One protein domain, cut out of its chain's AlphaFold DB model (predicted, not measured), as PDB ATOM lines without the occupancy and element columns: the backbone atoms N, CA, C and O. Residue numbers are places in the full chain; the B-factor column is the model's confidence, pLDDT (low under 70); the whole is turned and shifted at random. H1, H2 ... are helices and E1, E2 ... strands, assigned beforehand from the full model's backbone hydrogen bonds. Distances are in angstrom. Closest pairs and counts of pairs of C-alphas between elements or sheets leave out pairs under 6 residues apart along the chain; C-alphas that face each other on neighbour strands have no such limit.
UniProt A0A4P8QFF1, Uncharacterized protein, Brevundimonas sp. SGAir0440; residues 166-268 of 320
ATOM      1  N   GLY A 166      93.704  67.474  80.227       92.50
ATOM      2  CA  GLY A 166      95.031  67.500  80.840       92.50
ATOM      3  C   GLY A 166      94.958  67.982  82.294       92.50
ATOM      4  O   GLY A 166      93.869  68.317  82.789       92.50
ATOM      5  N   PRO A 167      96.098  68.132  82.991       95.31
ATOM      6  CA  PRO A 167      96.138  68.602  84.378       95.31
ATOM      7  C   PRO A 167      95.552  70.017  84.550       95.31
ATOM      8  O   PRO A 167      95.122  70.385  85.647       95.31
ATOM      9  N   GLY A 168      95.455  70.804  83.471       95.56
ATOM     10  CA  GLY A 168      94.728  72.077  83.456       95.56
ATOM     11  C   GLY A 168      93.266  71.942  83.904       95.56
ATOM     12  O   GLY A 168      92.782  72.781  84.661       95.56
ATOM     13  N   GLY A 169      92.587  70.847  83.544       94.62
ATOM     14  CA  GLY A 169      91.209  70.581  83.970       94.62
ATOM     15  C   GLY A 169      91.070  70.427  85.488       94.62
ATOM     16  O   GLY A 169      90.116  70.936  86.082       94.62
ATOM     17  N   LEU A 170      92.062  69.810  86.147       96.19
ATOM     18  CA  LEU A 170      92.111  69.725  87.609       96.19
ATOM     19  C   LEU A 170      92.237  71.116  88.241       96.19
ATOM     20  O   LEU A 170      91.508  71.431  89.184       96.19
ATOM     21  N   PHE A 171      93.133  71.956  87.714       97.00
ATOM     22  CA  PHE A 171      93.289  73.326  88.197       97.00
ATOM     23  C   PHE A 171      92.003  74.138  88.015       97.00
ATOM     24  O   PHE A 171      91.531  74.743  88.975       97.00
ATOM     25  N   THR A 172      91.384  74.103  86.831       95.81
ATOM     26  CA  THR A 172      90.121  74.804  86.555       95.81
ATOM     27  C   THR A 172      89.004  74.351  87.492       95.81
ATOM     28  O   THR A 172      88.243  75.178  87.997       95.81
ATOM     29  N   ARG A 173      88.929  73.052  87.802       95.38
ATOM     30  CA  ARG A 173      87.957  72.525  88.764       95.38
ATOM     31  C   ARG A 173      88.188  73.074  90.170       95.38
ATOM     32  O   ARG A 173      87.241  73.513  90.823       95.38
ATOM     33  N   LEU A 174      89.436  73.076  90.635       96.75
ATOM     34  CA  LEU A 174      89.794  73.649  91.935       96.75
ATOM     35  C   LEU A 174      89.566  75.165  91.976       96.75
ATOM     36  O   LEU A 174      89.116  75.674  92.997       96.75
ATOM     37  N   ALA A 175      89.813  75.877  90.876       96.25
ATOM     38  CA  ALA A 175      89.516  77.299  90.741       96.25
ATOM     39  C   ALA A 175      88.008  77.578  90.853       96.25
ATOM     40  O   ALA A 175      87.602  78.489  91.575       96.25
ATOM     41  N   GLY A 176      87.169  76.750  90.219       95.19
ATOM     42  CA  GLY A 176      85.713  76.805  90.374       95.19
ATOM     43  C   GLY A 176      85.272  76.565  91.822       95.19
ATOM     44  O   GLY A 176      84.493  77.346  92.366       95.19
ATOM     45  N   ALA A 177      85.835  75.550  92.485       95.31
ATOM     46  CA  ALA A 177      85.572  75.291  93.903       95.31
ATOM     47  C   ALA A 177      86.031  76.455  94.803       95.31
ATOM     48  O   ALA A 177      85.326  76.824  95.745       95.31
ATOM     49  N   ALA A 178      87.174  77.073  94.491       95.44
ATOM     50  CA  ALA A 178      87.682  78.246  95.191       95.44
ATOM     51  C   ALA A 178      86.745  79.453  95.046       95.44
ATOM     52  O   ALA A 178      86.545  80.169  96.021       95.44
ATOM     53  N   ALA A 179      86.123  79.664  93.880       93.50
ATOM     54  CA  ALA A 179      85.179  80.764  93.655       93.50
ATOM     55  C   ALA A 179      83.924  80.685  94.548       93.50
ATOM     56  O   ALA A 179      83.363  81.717  94.912       93.50
ATOM     57  N   SER A 180      83.518  79.482  94.965       93.00
ATOM     58  CA  SER A 180      82.461  79.252  95.965       93.00
ATOM     59  C   SER A 180      82.989  79.006  97.386       93.00
ATOM     60  O   SER A 180      82.206  78.734  98.294       93.00
ATOM     61  N   GLY A 181      84.306  79.068  97.579       92.25
ATOM     62  CA  GLY A 181      84.981  78.669  98.807       92.25
ATOM     63  C   GLY A 181      84.919  79.695  99.941       92.25
ATOM     64  O   GLY A 181      84.175  80.685  99.909       92.25
ATOM     65  N   GLU A 182      85.752  79.451 100.951       91.50
ATOM     66  CA  GLU A 182      85.906  80.293 102.138       91.50
ATOM     67  C   GLU A 182      86.363  81.697 101.734       91.50
ATOM     68  O   GLU A 182      87.324  81.847 100.982       91.50
ATOM     69  N   ARG A 183      85.689  82.738 102.232       90.38
ATOM     70  CA  ARG A 183      86.113  84.122 102.002       90.38
ATOM     71  C   ARG A 183      87.345  84.422 102.853       90.38
ATOM     72  O   ARG A 183      87.289  84.285 104.068       90.38
ATOM     73  N   LEU A 184      88.418  84.876 102.214       86.62
ATOM     74  CA  LEU A 184      89.622  85.339 102.895       86.62
ATOM     75  C   LEU A 184      89.535  86.839 103.162       86.62
ATOM     76  O   LEU A 184      89.102  87.610 102.295       86.62
ATOM     77  N   ASP A 185      89.991  87.253 104.340       75.12
ATOM     78  CA  ASP A 185      90.227  88.663 104.615       75.12
ATOM     79  C   ASP A 185      91.470  89.138 103.843       75.12
ATOM     80  O   ASP A 185      92.531  88.513 103.880       75.12
ATOM     81  N   ARG A 186      91.332  90.244 103.102       66.06
ATOM     82  CA  ARG A 186      92.439  90.874 102.365       66.06
ATOM     83  C   ARG A 186      93.373  91.666 103.284       66.06
ATOM     84  O   ARG A 186      94.448  92.054 102.832       66.06
ATOM     85  N   ALA A 187      92.973  91.915 104.533       59.34
ATOM     86  CA  ALA A 187      93.705  92.757 105.474       59.34
ATOM     87  C   ALA A 187      95.072  92.190 105.905       59.34
ATOM     88  O   ALA A 187      95.901  92.947 106.407       59.34
ATOM     89  N   GLU A 188      95.366  90.910 105.635       62.84
ATOM     90  CA  GLU A 188      96.663  90.290 105.944       62.84
ATOM     91  C   GLU A 188      97.410  89.772 104.692       62.84
ATOM     92  O   GLU A 188      97.553  88.563 104.489       62.84
ATOM     93  N   PRO A 189      97.982  90.654 103.847       58.31
ATOM     94  CA  PRO A 189      98.734  90.254 102.650       58.31
ATOM     95  C   PRO A 189      99.954  89.365 102.945       58.31
ATOM     96  O   PRO A 189     100.437  88.639 102.076       58.31
ATOM     97  N   ALA A 190     100.487  89.413 104.171       60.56
ATOM     98  CA  ALA A 190     101.589  88.557 104.608       60.56
ATOM     99  C   ALA A 190     101.164  87.092 104.829       60.56
ATOM    100  O   ALA A 190     102.021  86.209 104.818       60.56
ATOM    101  N   ALA A 191      99.863  86.831 104.984       79.56
ATOM    102  CA  ALA A 191      99.308  85.505 105.229       79.56
ATOM    103  C   ALA A 191      98.954  84.743 103.942       79.56
ATOM    104  O   ALA A 191      98.548  83.590 104.030       79.56
ATOM    105  N   LEU A 192      99.109  85.341 102.755       88.00
ATOM    106  CA  LEU A 192      98.765  84.711 101.478       88.00
ATOM    107  C   LEU A 192      99.898  84.848 100.458       88.00
ATOM    108  O   LEU A 192     100.413  85.939 100.206       88.00
ATOM    109  N   ARG A 193     100.266  83.735  99.828       90.38
ATOM    110  CA  ARG A 193     101.236  83.685  98.732       90.38
ATOM    111  C   ARG A 193     100.614  82.986  97.546       90.38
ATOM    112  O   ARG A 193     100.022  81.925  97.701       90.38
ATOM    113  N   VAL A 194     100.753  83.588  96.375       92.12
ATOM    114  CA  VAL A 194     100.184  83.091  95.125       92.12
ATOM    115  C   VAL A 194     101.300  82.754  94.158       92.12
ATOM    116  O   VAL A 194     102.322  83.443  94.092       92.12
ATOM    117  N   LEU A 195     101.096  81.683  93.407       92.12
ATOM    118  CA  LEU A 195     101.961  81.302  92.312       92.12
ATOM    119  C   LEU A 195     101.544  82.101  91.075       92.12
ATOM    120  O   LEU A 195     100.616  81.707  90.377       92.12
ATOM    121  N   SER A 196     102.179  83.244  90.819       86.50
ATOM    122  CA  SER A 196     101.820  84.083  89.660       86.50
ATOM    123  C   SER A 196     103.005  84.604  88.852       86.50
ATOM    124  O   SER A 196     102.803  85.120  87.754       86.50
ATOM    125  N   LYS A 197     104.240  84.475  89.352       86.25
ATOM    126  CA  LYS A 197     105.437  84.772  88.557       86.25
ATOM    127  C   LYS A 197     105.792  83.575  87.666       86.25
ATOM    128  O   LYS A 197     105.539  82.415  88.011       86.25
ATOM    129  N   ARG A 198     106.410  83.880  86.526       85.62
ATOM    130  CA  ARG A 198     106.963  82.907  85.574       85.62
ATOM    131  C   ARG A 198     108.459  82.716  85.823       85.62
ATOM    132  O   ARG A 198     109.112  83.624  86.335       85.62
ATOM    133  N   GLY A 199     108.990  81.556  85.452       82.75
ATOM    134  CA  GLY A 199     110.420  81.256  85.528       82.75
ATOM    135  C   GLY A 199     110.729  79.852  86.057       82.75
ATOM    136  O   GLY A 199     109.837  79.189  86.587       82.75
ATOM    137  N   PRO A 200     111.990  79.407  85.933       80.62
ATOM    138  CA  PRO A 200     112.390  78.033  86.239       80.62
ATOM    139  C   PRO A 200     112.524  77.748  87.741       80.62
ATOM    140  O   PRO A 200     112.371  76.614  88.187       80.62
ATOM    141  N   TYR A 201     112.797  78.775  88.550       85.00
ATOM    142  CA  TYR A 201     112.940  78.617  89.993       85.00
ATOM    143  C   TYR A 201     111.594  78.774  90.702       85.00
ATOM    144  O   TYR A 201     111.054  79.876  90.801       85.00
ATOM    145  N   PHE A 202     111.061  77.673  91.230       87.19
ATOM    146  CA  PHE A 202     109.757  77.659  91.894       87.19
ATOM    147  C   PHE A 202     109.715  78.472  93.194       87.19
ATOM    148  O   PHE A 202     108.763  79.216  93.418       87.19
ATOM    149  N   GLY A 203     110.758  78.371  94.022       84.12
ATOM    150  CA  GLY A 203     110.869  79.067  95.306       84.12
ATOM    151  C   GLY A 203     110.059  78.469  96.461       84.12
ATOM    152  O   GLY A 203     109.287  77.518  96.308       84.12
ATOM    153  N   LYS A 204     110.248  79.036  97.656       82.81
ATOM    154  CA  LYS A 204     109.611  78.624  98.914       82.81
ATOM    155  C   LYS A 204     108.462  79.563  99.290       82.81
ATOM    156  O   LYS A 204     108.675  80.735  99.589       82.81
ATOM    157  N   ALA A 205     107.252  79.014  99.417       76.62
ATOM    158  CA  ALA A 205     106.058  79.778  99.803       76.62
ATOM    159  C   ALA A 205     106.179  80.491 101.163       76.62
ATOM    160  O   ALA A 205     105.501  81.477 101.413       76.62
ATOM    161  N   GLN A 206     107.035  79.995 102.056       78.00
ATOM    162  CA  GLN A 206     107.120  80.449 103.446       78.00
ATOM    163  C   GLN A 206     107.942  81.741 103.621       78.00
ATOM    164  O   GLN A 206     108.027  82.273 104.728       78.00
ATOM    165  N   VAL A 207     108.560  82.248 102.547       74.00
ATOM    166  CA  VAL A 207     109.434  83.428 102.584       74.00
ATOM    167  C   VAL A 207     108.611  84.716 102.500       74.00
ATOM    168  O   VAL A 207     107.803  84.919 101.588       74.00
ATOM    169  N   VAL A 208     108.840  85.631 103.450       70.06
ATOM    170  CA  VAL A 208     108.062  86.874 103.586       70.06
ATOM    171  C   VAL A 208     108.206  87.780 102.359       70.06
ATOM    172  O   VAL A 208     107.206  88.331 101.913       70.06
ATOM    173  N   ALA A 209     109.391  87.886 101.757       74.06
ATOM    174  CA  ALA A 209     109.617  88.733 100.579       74.06
ATOM    175  C   ALA A 209     109.069  88.146  99.256       74.06
ATOM    176  O   ALA A 209     109.170  88.783  98.209       74.06
ATOM    177  N   GLY A 210     108.484  86.942  99.289       77.50
ATOM    178  CA  GLY A 210     108.296  86.128  98.090       77.50
ATOM    179  C   GLY A 210     109.620  85.506  97.645       77.50
ATOM    180  O   GLY A 210     110.698  86.029  97.919       77.50
ATOM    181  N   ASP A 211     109.540  84.355  96.992       83.56
ATOM    182  CA  ASP A 211     110.707  83.596  96.556       83.56
ATOM    183  C   ASP A 211     110.371  82.840  95.271       83.56
ATOM    184  O   ASP A 211     109.288  82.262  95.159       83.56
ATOM    185  N   GLY A 212     111.269  82.870  94.288       87.88
ATOM    186  CA  GLY A 212     111.023  82.289  92.967       87.88
ATOM    187  C   GLY A 212     109.704  82.754  92.345       87.88
ATOM    188  O   GLY A 212     109.495  83.951  92.113       87.88
ATOM    189  N   ARG A 213     108.800  81.804  92.085       89.25
ATOM    190  CA  ARG A 213     107.496  82.062  91.458       89.25
ATOM    191  C   ARG A 213     106.433  82.605  92.427       89.25
ATOM    192  O   ARG A 213     105.361  83.038  91.987       89.25
ATOM    193  N   TRP A 214     106.712  82.603  93.730       90.19
ATOM    194  CA  TRP A 214     105.791  83.067  94.764       90.19
ATOM    195  C   TRP A 214     105.780  84.590  94.893       90.19
ATOM    196  O   TRP A 214     106.819  85.253  94.912       90.19
ATOM    197  N   THR A 215     104.586  85.156  95.049       89.25
ATOM    198  CA  THR A 215     104.381  86.591  95.283       89.25
ATOM    199  C   THR A 215     103.125  86.844  96.123       89.25
ATOM    200  O   THR A 215     102.381  85.917  96.442       89.25
ATOM    201  N   GLY A 216     102.898  88.095  96.524       87.12
ATOM    202  CA  GLY A 216     101.597  88.539  97.027       87.12
ATOM    203  C   GLY A 216     100.548  88.586  95.911       87.12
ATOM    204  O   GLY A 216     100.885  88.572  94.727       87.12
ATOM    205  N   LEU A 217      99.270  88.648  96.286       87.12
ATOM    206  CA  LEU A 217      98.168  88.778  95.333       87.12
ATOM    207  C   LEU A 217      98.170  90.182  94.703       87.12
ATOM    208  O   LEU A 217      97.917  91.162  95.400       87.12
ATOM    209  N   LEU A 218      98.447  90.270  93.398       82.44
ATOM    210  CA  LEU A 218      98.579  91.541  92.664       82.44
ATOM    211  C   LEU A 218      97.412  91.848  91.709       82.44
ATOM    212  O   LEU A 218      97.354  92.947  91.165       82.44
ATOM    213  N   GLY A 219      96.492  90.908  91.486       86.44
ATOM    214  CA  GLY A 219      95.403  91.075  90.523       86.44
ATOM    215  C   GLY A 219      94.282  90.053  90.687       86.44
ATOM    216  O   GLY A 219      94.300  89.232  91.607       86.44
ATOM    217  N   GLU A 220      93.295  90.134  89.799       92.19
ATOM    218  CA  GLU A 220      92.200  89.166  89.708       92.19
ATOM    219  C   GLU A 220      92.639  87.882  88.995       92.19
ATOM    220  O   GLU A 220      93.623  87.864  88.255       92.19
ATOM    221  N   GLY A 221      91.900  86.799  89.227       94.19
ATOM    222  CA  GLY A 221      92.152  85.489  88.634       94.19
ATOM    223  C   GLY A 221      92.190  84.367  89.665       94.19
ATOM    224  O   GLY A 221      91.953  84.573  90.858       94.19
ATOM    225  N   ALA A 222      92.491  83.163  89.189       95.44
ATOM    226  CA  ALA A 222      92.669  81.990  90.030       95.44
ATOM    227  C   ALA A 222      94.145  81.608  90.121       95.44
ATOM    228  O   ALA A 222      94.870  81.676  89.128       95.44
ATOM    229  N   PHE A 223      94.581  81.186  91.307       95.50
ATOM    230  CA  PHE A 223      95.982  80.858  91.562       95.50
ATOM    231  C   PHE A 223      96.097  79.689  92.537       95.50
ATOM    232  O   PHE A 223      95.410  79.652  93.561       95.50
ATOM    233  N   CYS A 224      97.024  78.769  92.275       96.69
ATOM    234  CA  CYS A 224      97.598  77.941  93.321       96.69
ATOM    235  C   CYS A 224      98.293  78.855  94.329       96.69
ATOM    236  O   CYS A 224      99.002  79.800  93.971       96.69
ATOM    237  N   ALA A 225      98.060  78.582  95.603       94.50
ATOM    238  CA  ALA A 225      98.474  79.449  96.680       94.50
ATOM    239  C   ALA A 225      98.875  78.648  97.921       94.50
ATOM    240  O   ALA A 225      98.620  77.448  98.043       94.50
ATOM    241  N   SER A 226      99.507  79.348  98.852       93.06
ATOM    242  CA  SER A 226      99.717  78.892 100.214       93.06
ATOM    243  C   SER A 226      99.260  79.998 101.150       93.06
ATOM    244  O   SER A 226      99.578  81.172 100.928       93.06
ATOM    245  N   ARG A 227      98.492  79.637 102.176       89.50
ATOM    246  CA  ARG A 227      98.022  80.569 103.198       89.50
ATOM    247  C   ARG A 227      98.536  80.187 104.573       89.50
ATOM    248  O   ARG A 227      98.598  79.007 104.913       89.50
ATOM    249  N   ARG A 228      98.879  81.181 105.381       86.62
ATOM    250  CA  ARG A 228      99.275  80.984 106.768       86.62
ATOM    251  C   ARG A 228      98.026  80.760 107.620       86.62
ATOM    252  O   ARG A 228      97.138  81.603 107.663       86.62
ATOM    253  N   LYS A 229      97.969  79.615 108.292       83.81
ATOM    254  CA  LYS A 229      97.091  79.347 109.437       83.81
ATOM    255  C   LYS A 229      97.885  79.558 110.730       83.81
ATOM    256  O   LYS A 229      99.096  79.771 110.686       83.81
ATOM    257  N   THR A 230      97.216  79.468 111.878       81.56
ATOM    258  CA  THR A 230      97.775  79.774 113.210       81.56
ATOM    259  C   THR A 230      99.172  79.190 113.451       81.56
ATOM    260  O   THR A 230     100.036  79.889 113.972       81.56
ATOM    261  N   TYR A 231      99.424  77.950 113.014       80.62
ATOM    262  CA  TYR A 231     100.689  77.245 113.268       80.62
ATOM    263  C   TYR A 231     101.367  76.668 112.018       80.62
ATOM    264  O   TYR A 231     102.408  76.027 112.134       80.62
ATOM    265  N   SER A 232     100.801  76.847 110.822       85.69
ATOM    266  CA  SER A 232     101.321  76.197 109.614       85.69
ATOM    267  C   SER A 232     100.932  76.920 108.331       85.69
ATOM    268  O   SER A 232     100.015  77.738 108.301       85.69
ATOM    269  N   TRP A 233     101.638  76.600 107.250       87.75
ATOM    270  CA  TRP A 233     101.232  76.969 105.899       87.75
ATOM    271  C   TRP A 233     100.336  75.879 105.316       87.75
ATOM    272  O   TRP A 233     100.687  74.700 105.343       87.75
ATOM    273  N   GLN A 234      99.183  76.279 104.786       91.12
ATOM    274  CA  GLN A 234      98.213  75.408 104.140       91.12
ATOM    275  C   GLN A 234      98.175  75.708 102.645       91.12
ATOM    276  O   GLN A 234      97.906  76.836 102.232       91.12
ATOM    277  N   ASN A 235      98.400  74.679 101.834       94.94
ATOM    278  CA  ASN A 235      98.244  74.769 100.391       94.94
ATOM    279  C   ASN A 235      96.764  74.886 100.020       94.94
ATOM    280  O   ASN A 235      95.912  74.180 100.571       94.94
ATOM    281  N   CYS A 236      96.465  75.777  99.085       95.19
ATOM    282  CA  CYS A 236      95.114  76.076  98.638       95.19
ATOM    283  C   CYS A 236      95.097  76.480  97.158       95.19
ATOM    284  O   CYS A 236      96.137  76.684  96.523       95.19
ATOM    285  N   VAL A 237      93.893  76.587  96.605       96.88
ATOM    286  CA  VAL A 237      93.631  77.346  95.379       96.88
ATOM    287  C   VAL A 237      92.749  78.521  95.760       96.88
ATOM    288  O   VAL A 237      91.811  78.364  96.546       96.88
ATOM    289  N   ILE A 238      93.066  79.699  95.234       95.38
ATOM    290  CA  ILE A 238      92.278  80.908  95.445       95.38
ATOM    291  C   ILE A 238      91.611  81.370  94.157       95.38
ATOM    292  O   ILE A 238      92.116  81.126  93.064       95.38
ATOM    293  N   SER A 239      90.516  82.103  94.319       95.50
ATOM    294  CA  SER A 239      89.864  82.902  93.292       95.50
ATOM    295  C   SER A 239      89.769  84.339  93.797       95.50
ATOM    296  O   SER A 239      89.131  84.604  94.818       95.50
ATOM    297  N   ALA A 240      90.417  85.265  93.099       93.69
ATOM    298  CA  ALA A 240      90.405  86.689  93.391       93.69
ATOM    299  C   ALA A 240      89.573  87.440  92.346       93.69
ATOM    300  O   ALA A 240      89.817  87.318  91.149       93.69
ATOM    301  N   SER A 241      88.620  88.243  92.809       92.94
ATOM    302  CA  SER A 241      87.786  89.108  91.971       92.94
ATOM    303  C   SER A 241      87.500  90.444  92.667       92.94
ATOM    304  O   SER A 241      87.923  90.675  93.810       92.94
ATOM    305  N   ALA A 242      86.731  91.317  92.018       89.19
ATOM    306  CA  ALA A 242      86.229  92.553  92.611       89.19
ATOM    307  C   ALA A 242      85.447  92.321  93.922       89.19
ATOM    308  O   ALA A 242      85.505  93.143  94.835       89.19
ATOM    309  N   GLN A 243      84.759  91.179  94.062       86.69
ATOM    310  CA  GLN A 243      83.955  90.834  95.244       86.69
ATOM    311  C   GLN A 243      84.794  90.326  96.433       86.69
ATOM    312  O   GLN A 243      84.272  90.182  97.542       86.69
ATOM    313  N   GLY A 244      86.085  90.056  96.230       89.12
ATOM    314  CA  GLY A 244      87.007  89.626  97.278       89.12
ATOM    315  C   GLY A 244      87.900  88.467  96.855       89.12
ATOM    316  O   GLY A 244      88.064  88.179  95.673       89.12
ATOM    317  N   VAL A 245      88.508  87.813  97.843       91.94
ATOM    318  CA  VAL A 245      89.303  86.597  97.641       91.94
ATOM    319  C   VAL A 245      88.583  85.453  98.319       91.94
ATOM    320  O   VAL A 245      88.145  85.578  99.464       91.94
ATOM    321  N   ARG A 246      88.456  84.339  97.611       94.00
ATOM    322  CA  ARG A 246      87.945  83.090  98.159       94.00
ATOM    323  C   ARG A 246      88.948  81.973  97.950       94.00
ATOM    324  O   ARG A 246      89.764  82.051  97.034       94.00
ATOM    325  N   ALA A 247      88.913  80.967  98.811       94.25
ATOM    326  CA  ALA A 247      89.872  79.879  98.804       94.25
ATOM    327  C   ALA A 247      89.219  78.528  99.071       94.25
ATOM    328  O   ALA A 247      88.240  78.416  99.810       94.25
ATOM    329  N   VAL A 248      89.833  77.490  98.512       95.38
ATOM    330  CA  VAL A 248      89.609  76.100  98.899       95.38
ATOM    331  C   VAL A 248      90.941  75.495  99.325       95.38
ATOM    332  O   VAL A 248      91.935  75.572  98.598       95.38
ATOM    333  N   ASP A 249      90.980  74.916 100.522       94.69
ATOM    334  CA  ASP A 249      92.167  74.204 100.988       94.69
ATOM    335  C   ASP A 249      92.336  72.898 100.216       94.69
ATOM    336  O   ASP A 249      91.386  72.143 100.006       94.69
ATOM    337  N   VAL A 250      93.575  72.609  99.831       95.19
ATOM    338  CA  VAL A 250      93.940  71.355  99.180       95.19
ATOM    339  C   VAL A 250      94.740  70.530 100.180       95.19
ATOM    340  O   VAL A 250      95.919  70.778 100.415       95.19
ATOM    341  N   THR A 251      94.068  69.573 100.821       90.62
ATOM    342  CA  THR A 251      94.647  68.745 101.894       90.62
ATOM    343  C   THR A 251      95.548  67.631 101.368       90.62
ATOM    344  O   THR A 251      96.506  67.250 102.032       90.62
ATOM    345  N   ASN A 252      95.275  67.127 100.162       93.88
ATOM    346  CA  ASN A 252      96.147  66.180  99.481       93.88
ATOM    347  C   ASN A 252      97.267  66.951  98.760       93.88
ATOM    348  O   ASN A 252      97.007  67.689  97.809       93.88
ATOM    349  N   LEU A 253      98.513  66.784  99.215       92.94
ATOM    350  CA  LEU A 253      99.662  67.491  98.648       92.94
ATOM    351  C   LEU A 253      99.883  67.152  97.171       92.94
ATOM    352  O   LEU A 253     100.176  68.053  96.391       92.94
ATOM    353  N   ASP A 254      99.725  65.890  96.784       95.50
ATOM    354  CA  ASP A 254      99.913  65.463  95.399       95.50
ATOM    355  C   ASP A 254      98.874  66.099  94.461       95.50
ATOM    356  O   ASP A 254      99.225  66.668  93.428       95.50
ATOM    357  N   ARG A 255      97.610  66.176  94.898       96.94
ATOM    358  CA  ARG A 255      96.564  66.936  94.193       96.94
ATOM    359  C   ARG A 255      96.965  68.394  93.978       96.94
ATOM    360  O   ARG A 255      96.705  68.960  92.919       96.94
ATOM    361  N   TRP A 256      97.579  69.019  94.983       97.06
ATOM    362  CA  TRP A 256      98.051  70.395  94.862       97.06
ATOM    363  C   TRP A 256      99.223  70.518  93.878       97.06
ATOM    364  O   TRP A 256      99.239  71.453  93.079       97.06
ATOM    365  N   ARG A 257     100.167  69.567  93.870       96.94
ATOM    366  CA  ARG A 257     101.264  69.531  92.885       96.94
ATOM    367  C   ARG A 257     100.728  69.393  91.459       96.94
ATOM    368  O   ARG A 257     101.126  70.162  90.589       96.94
ATOM    369  N   TRP A 258      99.758  68.508  91.236       97.75
ATOM    370  CA  TRP A 258      99.077  68.396  89.942       97.75
ATOM    371  C   TRP A 258      98.324  69.672  89.550       97.75
ATOM    372  O   TRP A 258      98.350  70.063  88.385       97.75
ATOM    373  N   ALA A 259      97.701  70.370  90.503       97.50
ATOM    374  CA  ALA A 259      97.074  71.665  90.237       97.50
ATOM    375  C   ALA A 259      98.099  72.731  89.808       97.50
ATOM    376  O   ALA A 259      97.821  73.512  88.901       97.50
ATOM    377  N   VAL A 260      99.295  72.735  90.406       96.94
ATOM    378  CA  VAL A 260     100.404  73.624  90.019       96.94
ATOM    379  C   VAL A 260     100.900  73.324  88.600       96.94
ATOM    380  O   VAL A 260     101.135  74.258  87.827       96.94
ATOM    381  N   VAL A 261     101.029  72.041  88.243       96.94
ATOM    382  CA  VAL A 261     101.330  71.605  86.868       96.94
ATOM    383  C   VAL A 261     100.252  72.121  85.914       96.94
ATOM    384  O   VAL A 261     100.572  72.783  84.928       96.94
ATOM    385  N   GLY A 262      98.975  71.917  86.253       96.75
ATOM    386  CA  GLY A 262      97.835  72.375  85.462       96.75
ATOM    387  C   GLY A 262      97.803  73.888  85.250       96.75
ATOM    388  O   GLY A 262      97.665  74.343  84.116       96.75
ATOM    389  N   GLN A 263      97.993  74.679  86.311       96.31
ATOM    390  CA  GLN A 263      98.083  76.136  86.207       96.31
ATOM    391  C   GLN A 263      99.250  76.567  85.306       96.31
ATOM    392  O   GLN A 263      99.105  77.492  84.509       96.31
ATOM    393  N   THR A 264     100.407  75.908  85.430       94.69
ATOM    394  CA  THR A 264     101.612  76.230  84.648       94.69
ATOM    395  C   THR A 264     101.399  75.938  83.159       94.69
ATOM    396  O   THR A 264     101.646  76.814  82.334       94.69
ATOM    397  N   ARG A 265     100.826  74.775  82.816       94.12
ATOM    398  CA  ARG A 265     100.466  74.426  81.429       94.12
ATOM    399  C   ARG A 265      99.430  75.383  80.839       94.12
ATOM    400  O   ARG A 265      99.609  75.850  79.720       94.12
ATOM    401  N   LEU A 266      98.390  75.744  81.597       94.31
ATOM    402  CA  LEU A 266      97.376  76.713  81.151       94.31
ATOM    403  C   LEU A 266      97.949  78.114  80.898       94.31
ATOM    404  O   LEU A 266      97.422  78.851  80.069       94.31
ATOM    405  N   ALA A 267      99.031  78.487  81.587       91.81
ATOM    406  CA  ALA A 267      99.746  79.737  81.339       91.81
ATOM    407  C   ALA A 267     100.650  79.694  80.087       91.81
ATOM    408  O   ALA A 267     101.194  80.739  79.702       91.81
ATOM    409  N   GLY A 268     100.798  78.518  79.463       91.81
ATOM    410  CA  GLY A 268     101.706  78.260  78.345       91.81
ATOM    411  C   GLY A 268     103.172  78.130  78.761       91.81
ATOM    412  O   GLY A 268     104.050  78.299  77.921       91.81
TER     413      GLY A 268
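This is residues 166 to 268 of the 320 residues of an uncharacterized protein of Brevundimonas sp. SGAir0440 (UniProt A0A4P8QFF1). What is the main picture? A strongly twisted, curled sheet of five strands has two helices, H1 and H2, packed on one face and set about perpendicular to each other. A long loop, residues 196 to 220, lies beyond the edge strand E2 and is tied to it by a short pairing. How is it made up? The printed part has 103 residues with two named helices and five named strands, in the order H1 E1 E2 E3 E4 E5 H2, of mixed class; the sheet runs E1 E5 E4 E3 E2, antiparallel throughout. It is compact, with a radius of gyration of the C-alphas of 12.4 A and a rounded outline of 35 by 30 by 26 A.

How are the strands joined? E1, residues 182 to 184, is an edge strand beside E5, residues 244 to 249, with N 182 and O 247 2.9 A apart. E4, residues 233 to 241, pairs with E5 through N 239 and O 246, 2.8 A, and with E3, residues 221 to 228, through N 225 and O 236, 2.9 A. E2, residues 192 to 195, is the other edge strand, with N 193 and O 226 of E3 2.9 A apart; E2 E3 E4 E5 form a meander, each strand the antiparallel neighbour of the one before. Where are the helices? H1, residues 167 to 179, is on the sheet at a height of 7.7 A, across the strands at 77 degrees to E3 on the local plane, and its closest C-alphas to E5 are Ala 178 and Ala 247, 4.5 A. H2, residues 253 to 266, is on the same face at a height of 9.4 A, along the strands at 27 degrees to E3 on the local plane, with Cys 224 and Val 260 the closest C-alphas, 6.1 A. H1 and H2 touch, about perpendicular at 76 degrees, their closest C-alphas being Gly 168 and Gly 262, 3.7 A; in both, every O i to N i+4 pair is within hydrogen-bond range.

Where do the helices lie? H1 begins at C-alpha 167 (96.138, 68.602, 84.378) and is 18.8 A long; H2 is 19.9 A long and ends at C-alpha 266 (97.376, 76.713, 81.151). Which strands are long? E4 measures 22.9 A and bends by 63 degrees at residue 236; E3 measures 20.0 A and bends by 70 degrees at residue 224; E5 measures 16.7 A.

How far does it reach? The C-alphas of Gly 166 and Ala 187 are the two farthest apart, 35.3 A, and the printed part has no cut. Which link is long, and where is confidence low? The link from E2 to E3 is long, with 25 residues. Residues 186 to 190 are under 70 in pLDDT, while the mean of the printed part is 89.0.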